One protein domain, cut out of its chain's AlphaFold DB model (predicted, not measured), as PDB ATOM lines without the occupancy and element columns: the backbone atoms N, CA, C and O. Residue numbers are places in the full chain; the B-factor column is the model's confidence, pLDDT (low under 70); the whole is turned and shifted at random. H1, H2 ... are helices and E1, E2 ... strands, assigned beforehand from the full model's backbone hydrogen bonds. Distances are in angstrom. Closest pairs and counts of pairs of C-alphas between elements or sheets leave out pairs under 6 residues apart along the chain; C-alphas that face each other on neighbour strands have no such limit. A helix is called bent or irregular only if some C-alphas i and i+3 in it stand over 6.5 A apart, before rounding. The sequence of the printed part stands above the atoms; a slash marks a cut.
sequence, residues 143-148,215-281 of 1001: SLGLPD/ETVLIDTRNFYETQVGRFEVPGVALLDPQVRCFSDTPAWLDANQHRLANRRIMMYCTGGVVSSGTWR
ATOM      1  N   SER A 143     167.664 142.281 141.981       76.88
ATOM      2  CA  SER A 143     167.346 143.594 141.404       76.88
ATOM      3  C   SER A 143     166.377 144.389 142.279       76.88
ATOM      4  O   SER A 143     165.166 144.299 142.084       76.88
ATOM      5  N   LEU A 144     166.924 145.158 143.222       66.75
ATOM      6  CA  LEU A 144     166.193 146.106 144.068       66.75
ATOM      7  C   LEU A 144     165.940 147.433 143.356       66.75
ATOM      8  O   LEU A 144     164.950 148.100 143.638       66.75
ATOM      9  N   GLY A 145     166.801 147.806 142.405       60.19
ATOM     10  CA  GLY A 145     166.650 149.057 141.665       60.19
ATOM     11  C   GLY A 145     166.971 150.299 142.495       60.19
ATOM     12  O   GLY A 145     166.569 151.397 142.103       60.19
ATOM     13  N   LEU A 146     167.695 150.130 143.603       57.38
ATOM     14  CA  LEU A 146     168.160 151.220 144.449       57.38
ATOM     15  C   LEU A 146     169.494 151.762 143.902       57.38
ATOM     16  O   LEU A 146     170.405 150.976 143.634       57.38
ATOM     17  N   PRO A 147     169.633 153.082 143.689       42.56
ATOM     18  CA  PRO A 147     170.940 153.673 143.424       42.56
ATOM     19  C   PRO A 147     171.841 153.502 144.663       42.56
ATOM     20  O   PRO A 147     171.370 153.626 145.789       42.56
ATOM     21  N   ASP A 148     173.123 153.202 144.439       50.25
ATOM     22  CA  ASP A 148     174.188 153.123 145.458       50.25
ATOM     23  C   ASP A 148     174.150 151.934 146.444       50.25
ATOM     24  O   ASP A 148     174.628 152.034 147.572       50.25
ATOM     25  N   GLU A 215     153.998 147.034 168.598       83.62
ATOM     26  CA  GLU A 215     153.165 146.187 167.740       83.62
ATOM     27  C   GLU A 215     154.030 145.572 166.631       83.62
ATOM     28  O   GLU A 215     154.845 146.268 166.017       83.62
ATOM     29  N   THR A 216     153.895 144.265 166.405       87.75
ATOM     30  CA  THR A 216     154.689 143.547 165.400       87.75
ATOM     31  C   THR A 216     153.911 143.440 164.095       87.75
ATOM     32  O   THR A 216     152.736 143.082 164.094       87.75
ATOM     33  N   VAL A 217     154.575 143.745 162.980       90.06
ATOM     34  CA  VAL A 217     154.054 143.560 161.622       90.06
ATOM     35  C   VAL A 217     154.958 142.612 160.856       90.06
ATOM     36  O   VAL A 217     156.184 142.699 160.937       90.06
ATOM     37  N   LEU A 218     154.337 141.718 160.100       90.56
ATOM     38  CA  LEU A 218     155.010 140.761 159.240       90.56
ATOM     39  C   LEU A 218     154.880 141.225 157.789       90.56
ATOM     40  O   LEU A 218     153.787 141.575 157.367       90.56
ATOM     41  N   ILE A 219     155.963 141.245 157.017       90.31
ATOM     42  CA  ILE A 219     155.965 141.656 155.609       90.31
ATOM     43  C   ILE A 219     156.438 140.490 154.745       90.31
ATOM     44  O   ILE A 219     157.560 140.001 154.903       90.31
ATOM     45  N   ASP A 220     155.597 140.082 153.799       88.38
ATOM     46  CA  ASP A 220     155.988 139.146 152.748       88.38
ATOM     47  C   ASP A 220     156.654 139.927 151.617       88.38
ATOM     48  O   ASP A 220     156.009 140.695 150.917       88.38
ATOM     49  N   THR A 221     157.960 139.781 151.435       82.81
ATOM     50  CA  THR A 221     158.694 140.576 150.434       82.81
ATOM     51  C   THR A 221     158.806 139.884 149.072       82.81
ATOM     52  O   THR A 221     159.541 140.345 148.193       82.81
ATOM     53  N   ARG A 222     158.107 138.758 148.892       83.69
ATOM     54  CA  ARG A 222     158.082 137.991 147.642       83.69
ATOM     55  C   ARG A 222     157.103 138.595 146.638       83.69
ATOM     56  O   ARG A 222     156.310 139.479 146.948       83.69
ATOM     57  N   ASN A 223     157.164 138.111 145.398       81.38
ATOM     58  CA  ASN A 223     156.188 138.517 144.395       81.38
ATOM     59  C   ASN A 223     154.814 137.903 144.698       81.38
ATOM     60  O   ASN A 223     154.727 136.801 145.237       81.38
ATOM     61  N   PHE A 224     153.741 138.554 144.243       82.75
ATOM     62  CA  PHE A 224     152.360 138.156 144.541       82.75
ATOM     63  C   PHE A 224     152.060 136.680 144.220       82.75
ATOM     64  O   PHE A 224     151.267 136.046 144.909       82.75
ATOM     65  N   TYR A 225     152.679 136.119 143.175       77.25
ATOM     66  CA  TYR A 225     152.465 134.724 142.788       77.25
ATOM     67  C   TYR A 225     153.097 133.740 143.783       77.25
ATOM     68  O   TYR A 225     152.597 132.633 143.925       77.25
ATOM     69  N   GLU A 226     154.168 134.126 144.482       83.69
ATOM     70  CA  GLU A 226     154.801 133.317 145.532       83.69
ATOM     71  C   GLU A 226     153.954 133.358 146.808       83.69
ATOM     72  O   GLU A 226     153.730 132.327 147.434       83.69
ATOM     73  N   THR A 227     153.419 134.534 147.151       83.56
ATOM     74  CA  THR A 227     152.497 134.713 148.282       83.56
ATOM     75  C   THR A 227     151.204 133.917 148.104       83.56
ATOM     76  O   THR A 227     150.697 133.365 149.075       83.56
ATOM     77  N   GLN A 228     150.695 133.801 146.871       81.44
ATOM     78  CA  GLN A 228     149.505 132.995 146.566       81.44
ATOM     79  C   GLN A 228     149.710 131.485 146.732       81.44
ATOM     80  O   GLN A 228     148.735 130.779 146.965       81.44
ATOM     81  N   VAL A 229     150.943 130.985 146.596       82.62
ATOM     82  CA  VAL A 229     151.239 129.556 146.802       82.62
ATOM     83  C   VAL A 229     151.198 129.202 148.290       82.62
ATOM     84  O   VAL A 229     150.761 128.117 148.651       82.62
ATOM     85  N   GLY A 230     151.635 130.118 149.152       82.12
ATOM     86  CA  GLY A 230     151.592 129.947 150.600       82.12
ATOM     87  C   GLY A 230     152.325 131.076 151.309       82.12
ATOM     88  O   GLY A 230     153.273 131.649 150.764       82.12
ATOM     89  N   ARG A 231     151.899 131.407 152.528       88.81
ATOM     90  CA  ARG A 231     152.405 132.530 153.335       88.81
ATOM     91  C   ARG A 231     152.289 132.216 154.824       88.81
ATOM     92  O   ARG A 231     151.523 131.336 155.203       88.81
ATOM     93  N   PHE A 232     153.025 132.946 155.656       86.50
ATOM     94  CA  PHE A 232     152.855 132.849 157.104       86.50
ATOM     95  C   PHE A 232     151.558 133.540 157.520       86.50
ATOM     96  O   PHE A 232     151.353 134.715 157.214       86.50
ATOM     97  N   GLU A 233     150.710 132.825 158.249       82.81
ATOM     98  CA  GLU A 233     149.517 133.377 158.883       82.81
ATOM     99  C   GLU A 233     149.653 133.183 160.390       82.81
ATOM    100  O   GLU A 233     149.754 132.061 160.880       82.81
ATOM    101  N   VAL A 234     149.730 134.294 161.120       84.50
ATOM    102  CA  VAL A 234     149.940 134.291 162.568       84.50
ATOM    103  C   VAL A 234     148.823 135.109 163.212       84.50
ATOM    104  O   VAL A 234     148.731 136.313 162.949       84.50
ATOM    105  N   PRO A 235     147.962 134.495 164.043       81.19
ATOM    106  CA  PRO A 235     146.905 135.213 164.745       81.19
ATOM    107  C   PRO A 235     147.465 136.386 165.558       81.19
ATOM    108  O   PRO A 235     148.474 136.250 166.242       81.19
ATOM    109  N   GLY A 236     146.828 137.553 165.475       79.56
ATOM    110  CA  GLY A 236     147.251 138.747 166.219       79.56
ATOM    111  C   GLY A 236     148.465 139.494 165.647       79.56
ATOM    112  O   GLY A 236     148.795 140.563 166.155       79.56
ATOM    113  N   VAL A 237     149.094 139.003 164.572       86.88
ATOM    114  CA  VAL A 237     150.185 139.702 163.874       86.88
ATOM    115  C   VAL A 237     149.707 140.145 162.495       86.88
ATOM    116  O   VAL A 237     149.307 139.333 161.664       86.88
ATOM    117  N   ALA A 238     149.761 141.450 162.225       86.56
ATOM    118  CA  ALA A 238     149.328 141.981 160.938       86.56
ATOM    119  C   ALA A 238     150.321 141.599 159.826       86.56
ATOM    120  O   ALA A 238     151.468 142.055 159.829       86.56
ATOM    121  N   LEU A 239     149.859 140.803 158.856       88.06
ATOM    122  CA  LEU A 239     150.585 140.523 157.618       88.06
ATOM    123  C   LEU A 239     150.357 141.654 156.608       88.06
ATOM    124  O   LEU A 239     149.231 141.941 156.200       88.06
ATOM    125  N   LEU A 240     151.443 142.277 156.170       87.44
ATOM    126  CA  LEU A 240     151.465 143.251 155.097       87.44
ATOM    127  C   LEU A 240     151.991 142.566 153.834       87.44
ATOM    128  O   LEU A 240     153.169 142.233 153.738       87.44
ATOM    129  N   ASP A 241     151.097 142.365 152.872       86.12
ATOM    130  CA  ASP A 241     151.417 141.840 151.546       86.12
ATOM    131  C   ASP A 241     151.575 143.014 150.558       86.12
ATOM    132  O   ASP A 241     150.594 143.710 150.263       86.12
ATOM    133  N   PRO A 242     152.790 143.271 150.041       82.00
ATOM    134  CA  PRO A 242     153.042 144.305 149.050       82.00
ATOM    135  C   PRO A 242     152.348 144.083 147.705       82.00
ATOM    136  O   PRO A 242     152.197 145.039 146.940       82.00
ATOM    137  N   GLN A 243     151.947 142.843 147.396       83.56
ATOM    138  CA  GLN A 243     151.377 142.421 146.113       83.56
ATOM    139  C   GLN A 243     152.215 142.865 144.903       83.56
ATOM    140  O   GLN A 243     151.696 143.159 143.820       83.56
ATOM    141  N   VAL A 244     153.537 142.920 145.081       77.06
ATOM    142  CA  VAL A 244     154.472 143.337 144.035       77.06
ATOM    143  C   VAL A 244     154.614 142.243 142.981       77.06
ATOM    144  O   VAL A 244     154.574 141.051 143.276       77.06
ATOM    145  N   ARG A 245     154.756 142.628 141.710       76.06
ATOM    146  CA  ARG A 245     155.002 141.669 140.615       76.06
ATOM    147  C   ARG A 245     156.486 141.457 140.361       76.06
ATOM    148  O   ARG A 245     156.872 140.426 139.811       76.06
ATOM    149  N   CYS A 246     157.287 142.465 140.671       74.19
ATOM    150  CA  CYS A 246     158.726 142.419 140.560       74.19
ATOM    151  C   CYS A 246     159.332 142.919 141.860       74.19
ATOM    152  O   CYS A 246     158.878 143.896 142.448       74.19
ATOM    153  N   PHE A 247     160.418 142.277 142.258       72.88
ATOM    154  CA  PHE A 247     161.086 142.581 143.508       72.88
ATOM    155  C   PHE A 247     161.640 144.022 143.592       72.88
ATOM    156  O   PHE A 247     161.719 144.599 144.673       72.88
ATOM    157  N   SER A 248     161.927 144.645 142.445       76.50
ATOM    158  CA  SER A 248     162.317 146.057 142.341       76.50
ATOM    159  C   SER A 248     161.227 147.050 142.763       76.50
ATOM    160  O   SER A 248     161.508 148.236 142.901       76.50
ATOM    161  N   ASP A 249     159.983 146.595 142.929       78.00
ATOM    162  CA  ASP A 249     158.861 147.442 143.340       78.00
ATOM    163  C   ASP A 249     158.730 147.508 144.875       78.00
ATOM    164  O   ASP A 249     158.066 148.401 145.405       78.00
ATOM    165  N   THR A 250     159.385 146.592 145.604       78.88
ATOM    166  CA  THR A 250     159.335 146.500 147.071       78.88
ATOM    167  C   THR A 250     159.802 147.786 147.763       78.88
ATOM    168  O   THR A 250     159.090 148.236 148.660       78.88
ATOM    169  N   PRO A 251     160.911 148.446 147.361       78.94
ATOM    170  CA  PRO A 251     161.327 149.696 148.003       78.94
ATOM    171  C   PRO A 251     160.290 150.817 147.874       78.94
ATOM    172  O   PRO A 251     159.957 151.466 148.861       78.94
ATOM    173  N   ALA A 252     159.701 150.987 146.684       75.69
ATOM    174  CA  ALA A 252     158.656 151.988 146.462       75.69
ATOM    175  C   ALA A 252     157.393 151.690 147.285       75.69
ATOM    176  O   ALA A 252     156.716 152.608 147.755       75.69
ATOM    177  N   TRP A 253     157.073 150.407 147.482       85.06
ATOM    178  CA  TRP A 253     155.986 150.010 148.367       85.06
ATOM    179  C   TRP A 253     156.303 150.332 149.832       85.06
ATOM    180  O   TRP A 253     155.446 150.895 150.512       85.06
ATOM    181  N   LEU A 254     157.515 150.032 150.311       81.56
ATOM    182  CA  LEU A 254     157.942 150.363 151.677       81.56
ATOM    183  C   LEU A 254     157.853 151.875 151.926       81.56
ATOM    184  O   LEU A 254     157.283 152.288 152.936       81.56
ATOM    185  N   ASP A 255     158.296 152.692 150.967       77.62
ATOM    186  CA  ASP A 255     158.215 154.155 151.040       77.62
ATOM    187  C   ASP A 255     156.767 154.661 151.109       77.62
ATOM    188  O   ASP A 255     156.420 155.466 151.974       77.62
ATOM    189  N   ALA A 256     155.880 154.137 150.260       77.88
ATOM    190  CA  ALA A 256     154.465 154.510 150.274       77.88
ATOM    191  C   ALA A 256     153.726 154.054 151.551       77.88
ATOM    192  O   ALA A 256     152.680 154.605 151.901       77.88
ATOM    193  N   ASN A 257     154.253 153.049 152.256       83.69
ATOM    194  CA  ASN A 257     153.630 152.455 153.437       83.69
ATOM    195  C   ASN A 257     154.364 152.792 154.743       83.69
ATOM    196  O   ASN A 257     154.026 152.211 155.770       83.69
ATOM    197  N   GLN A 258     155.289 153.761 154.754       82.88
ATOM    198  CA  GLN A 258     156.032 154.161 155.962       82.88
ATOM    199  C   GLN A 258     155.116 154.430 157.167       82.88
ATOM    200  O   GLN A 258     155.423 154.014 158.281       82.88
ATOM    201  N   HIS A 259     153.945 155.036 156.945       82.94
ATOM    202  CA  HIS A 259     152.947 155.291 157.990       82.94
ATOM    203  C   HIS A 259     152.424 154.016 158.686       82.94
ATOM    204  O   HIS A 259     152.054 154.067 159.854       82.94
ATOM    205  N   ARG A 260     152.420 152.866 157.997       80.06
ATOM    206  CA  ARG A 260     152.017 151.549 158.537       80.06
ATOM    207  C   ARG A 260     153.163 150.829 159.244       80.06
ATOM    208  O   ARG A 260     152.931 149.827 159.911       80.06
ATOM    209  N   LEU A 261     154.389 151.309 159.052       84.81
ATOM    210  CA  LEU A 261     155.626 150.694 159.530       84.81
ATOM    211  C   LEU A 261     156.235 151.466 160.708       84.81
ATOM    212  O   LEU A 261     156.927 150.884 161.543       84.81
ATOM    213  N   ALA A 262     155.969 152.769 160.792       80.19
ATOM    214  CA  ALA A 262     156.498 153.649 161.822       80.19
ATOM    215  C   ALA A 262     156.163 153.148 163.237       80.19
ATOM    216  O   ALA A 262     155.029 152.776 163.531       80.19
ATOM    217  N   ASN A 263     157.161 153.168 164.127       80.94
ATOM    218  CA  ASN A 263     157.069 152.754 165.535       80.94
ATOM    219  C   ASN A 263     156.669 151.286 165.787       80.94
ATOM    220  O   ASN A 263     156.464 150.903 166.941       80.94
ATOM    221  N   ARG A 264     156.617 150.448 164.747       83.00
ATOM    222  CA  ARG A 264     156.311 149.016 164.850       83.00
ATOM    223  C   ARG A 264     157.577 148.167 164.783       83.00
ATOM    224  O   ARG A 264     158.617 148.599 164.287       83.00
ATOM    225  N   ARG A 265     157.503 146.943 165.300       87.12
ATOM    226  CA  ARG A 265     158.524 145.918 165.059       87.12
ATOM    227  C   ARG A 265     158.234 145.284 163.702       87.12
ATOM    228  O   ARG A 265     157.187 144.676 163.529       87.12
ATOM    229  N   ILE A 266     159.151 145.431 162.753       88.31
ATOM    230  CA  ILE A 266     158.981 144.922 161.389       88.31
ATOM    231  C   ILE A 266     159.732 143.601 161.256       88.31
ATOM    232  O   ILE A 266     160.935 143.543 161.500       88.31
ATOM    233  N   MET A 267     159.025 142.555 160.851       88.50
ATOM    234  CA  MET A 267     159.594 141.257 160.497       88.50
ATOM    235  C   MET A 267     159.375 141.035 159.005       88.50
ATOM    236  O   MET A 267     158.261 141.216 158.525       88.50
ATOM    237  N   MET A 268     160.413 140.667 158.254       87.75
ATOM    238  CA  MET A 268     160.305 140.439 156.809       87.75
ATOM    239  C   MET A 268     160.856 139.075 156.426       87.75
ATOM    240  O   MET A 268     161.911 138.676 156.920       87.75
ATOM    241  N   TYR A 269     160.201 138.401 155.485       86.44
ATOM    242  CA  TYR A 269     160.674 137.123 154.958       86.44
ATOM    243  C   TYR A 269     160.592 137.066 153.431       86.44
ATOM    244  O   TYR A 269     159.825 137.796 152.795       86.44
ATOM    245  N   CYS A 270     161.400 136.181 152.844       83.56
ATOM    246  CA  CYS A 270     161.321 135.781 151.444       83.56
ATOM    247  C   CYS A 270     161.777 134.323 151.268       83.56
ATOM    248  O   CYS A 270     162.196 133.685 152.229       83.56
ATOM    249  N   THR A 271     161.739 133.805 150.038       77.00
ATOM    250  CA  THR A 271     162.025 132.393 149.720       77.00
ATOM    251  C   THR A 271     163.447 131.949 150.095       77.00
ATOM    252  O   THR A 271     163.652 130.798 150.460       77.00
ATOM    253  N   GLY A 272     164.443 132.841 150.013       66.06
ATOM    254  CA  GLY A 272     165.859 132.480 150.193       66.06
ATOM    255  C   GLY A 272     166.680 133.389 151.110       66.06
ATOM    256  O   GLY A 272     167.843 133.081 151.337       66.06
ATOM    257  N   GLY A 273     166.119 134.480 151.635       60.44
ATOM    258  CA  GLY A 273     166.798 135.448 152.519       60.44
ATOM    259  C   GLY A 273     167.574 136.584 151.823       60.44
ATOM    260  O   GLY A 273     167.866 137.596 152.456       60.44
ATOM    261  N   VAL A 274     167.838 136.491 150.511       55.19
ATOM    262  CA  VAL A 274     168.617 137.497 149.736       55.19
ATOM    263  C   VAL A 274     168.023 138.916 149.761       55.19
ATOM    264  O   VAL A 274     168.711 139.908 149.542       55.19
ATOM    265  N   VAL A 275     166.725 139.003 150.030       53.53
ATOM    266  CA  VAL A 275     165.931 140.234 150.074       53.53
ATOM    267  C   VAL A 275     165.939 140.860 151.458       53.53
ATOM    268  O   VAL A 275     166.168 142.056 151.573       53.53
ATOM    269  N   SER A 276     165.703 140.054 152.499       50.91
ATOM    270  CA  SER A 276     165.702 140.515 153.892       50.91
ATOM    271  C   SER A 276     167.083 141.016 154.329       50.91
ATOM    272  O   SER A 276     167.183 141.766 155.293       50.91
ATOM    273  N   SER A 277     168.137 140.629 153.604       47.09
ATOM    274  CA  SER A 277     169.487 141.185 153.730       47.09
ATOM    275  C   SER A 277     169.672 142.505 152.961       47.09
ATOM    276  O   SER A 277     170.442 143.358 153.393       47.09
ATOM    277  N   GLY A 278     168.943 142.740 151.865       46.94
ATOM    278  CA  GLY A 278     168.977 143.988 151.098       46.94
ATOM    279  C   GLY A 278     168.388 145.161 151.886       46.94
ATOM    280  O   GLY A 278     167.188 145.230 152.132       46.94
ATOM    281  N   THR A 279     169.236 146.095 152.310       50.28
ATOM    282  CA  THR A 279     168.831 147.181 153.211       50.28
ATOM    283  C   THR A 279     167.919 148.211 152.527       50.28
ATOM    284  O   THR A 279     168.324 148.865 151.568       50.28
ATOM    285  N   TRP A 280     166.731 148.441 153.095       42.53
ATOM    286  CA  TRP A 280     165.949 149.668 152.897       42.53
ATOM    287  C   TRP A 280     166.435 150.743 153.884       42.53
ATOM    288  O   TRP A 280     166.499 150.497 155.089       42.53
ATOM    289  N   ARG A 281     166.791 151.933 153.385       44.69
ATOM    290  CA  ARG A 281     166.997 153.137 154.206       44.69
ATOM    291  C   ARG A 281     165.849 154.105 153.917       44.69
ATOM    292  O   ARG A 281     165.649 154.416 152.743       44.69
TER     293      ARG A 281
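What this domain is: This is residues 143 to 148 and 215 to 281 of the 1001 residues of an uncharacterized protein of Chlorella variabilis (UniProt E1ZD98). What is the main picture? A small wall of three parallel strands, E2, E1 and E3 side by side, has helices H1 and H2 beyond the end to which its strands run, while H3 only grazes the sheet. Residues 143 to 148 form a separate short piece on the H2 side, and residues 270 to 281 run on from E3 with no named element. What are the counts and the size? The printed part has 73 residues, with 33 in named elements, under half, in the order E1 H1 E2 H2 H3 E3, and the class is mixed, helices and strands. The whole is compact, with a radius of gyration of the C-alphas of 11.9 A and spans of 37 by 30 by 19 A.

Where its parts are: Where do the first elements lie? After residues 143 to 148 and the cut, E1, residues 216 to 220, begins at C-alpha 216 (154.689, 143.547, 165.400) and is 13.5 A long. H1 is residues 224 to 229, 9.0 A, and E2 is residues 238 to 240, 6.3 A. What follows them? H2 is residues 247 to 256, 15.2 A, only just irregular: C-alphas 248 and 251 are 6.8 A apart. H3 is residues 258 to 261, 5.0 A, and E3, residues 265 to 269, 13.6 A, ends at C-alpha 269 (160.674, 137.123, 154.958).

How they stand to each other: How is the sheet paired? E1 is the inner strand, parallel to E3 at 23 degrees, with N 219 and O 267 2.7 A apart, within hydrogen-bond range. E2 and E1 are parallel at 32 degrees, with N 240 and O 218 2.7 A apart, also within range. Which units do the strands form? E1, H1, E2 is a strand-helix-strand unit, two parallel neighbour strands with a helix between in the chain, and its crossover is right-handed. E2, H2 H3, E3 is a split one, with E1 between its strands in the sheet, also right-handed. Where are the helices? H1 and H2 are not on the sheet, each with 2 pairs of C-alphas within 10 A; H3 only grazes it with residues 260 to 261, and H2 and H3 meet only through their link. The closest C-alphas of E1 and H1 are those of Asp 220 and Thr 227, 7.2 A. Of the O i to N i+4 pairs, 1 of 2 in H1 and 4 of 6 in H2 are within hydrogen-bond range, and H3 is too short for one.

The domain as a whole: How far does it reach? The two C-alphas farthest apart are those of Asp 148 and Pro 235, 37.9 A. Where is the cut? Residues 149 to 214 are not printed, and C-alphas 148 and 215 are 31.4 A apart. Which parts have low confidence, and are any links long? Residues 144 to 148 and 272 to 281 are under 70, with a mean pLDDT of 76.6 for the printed part. No link between named elements is long.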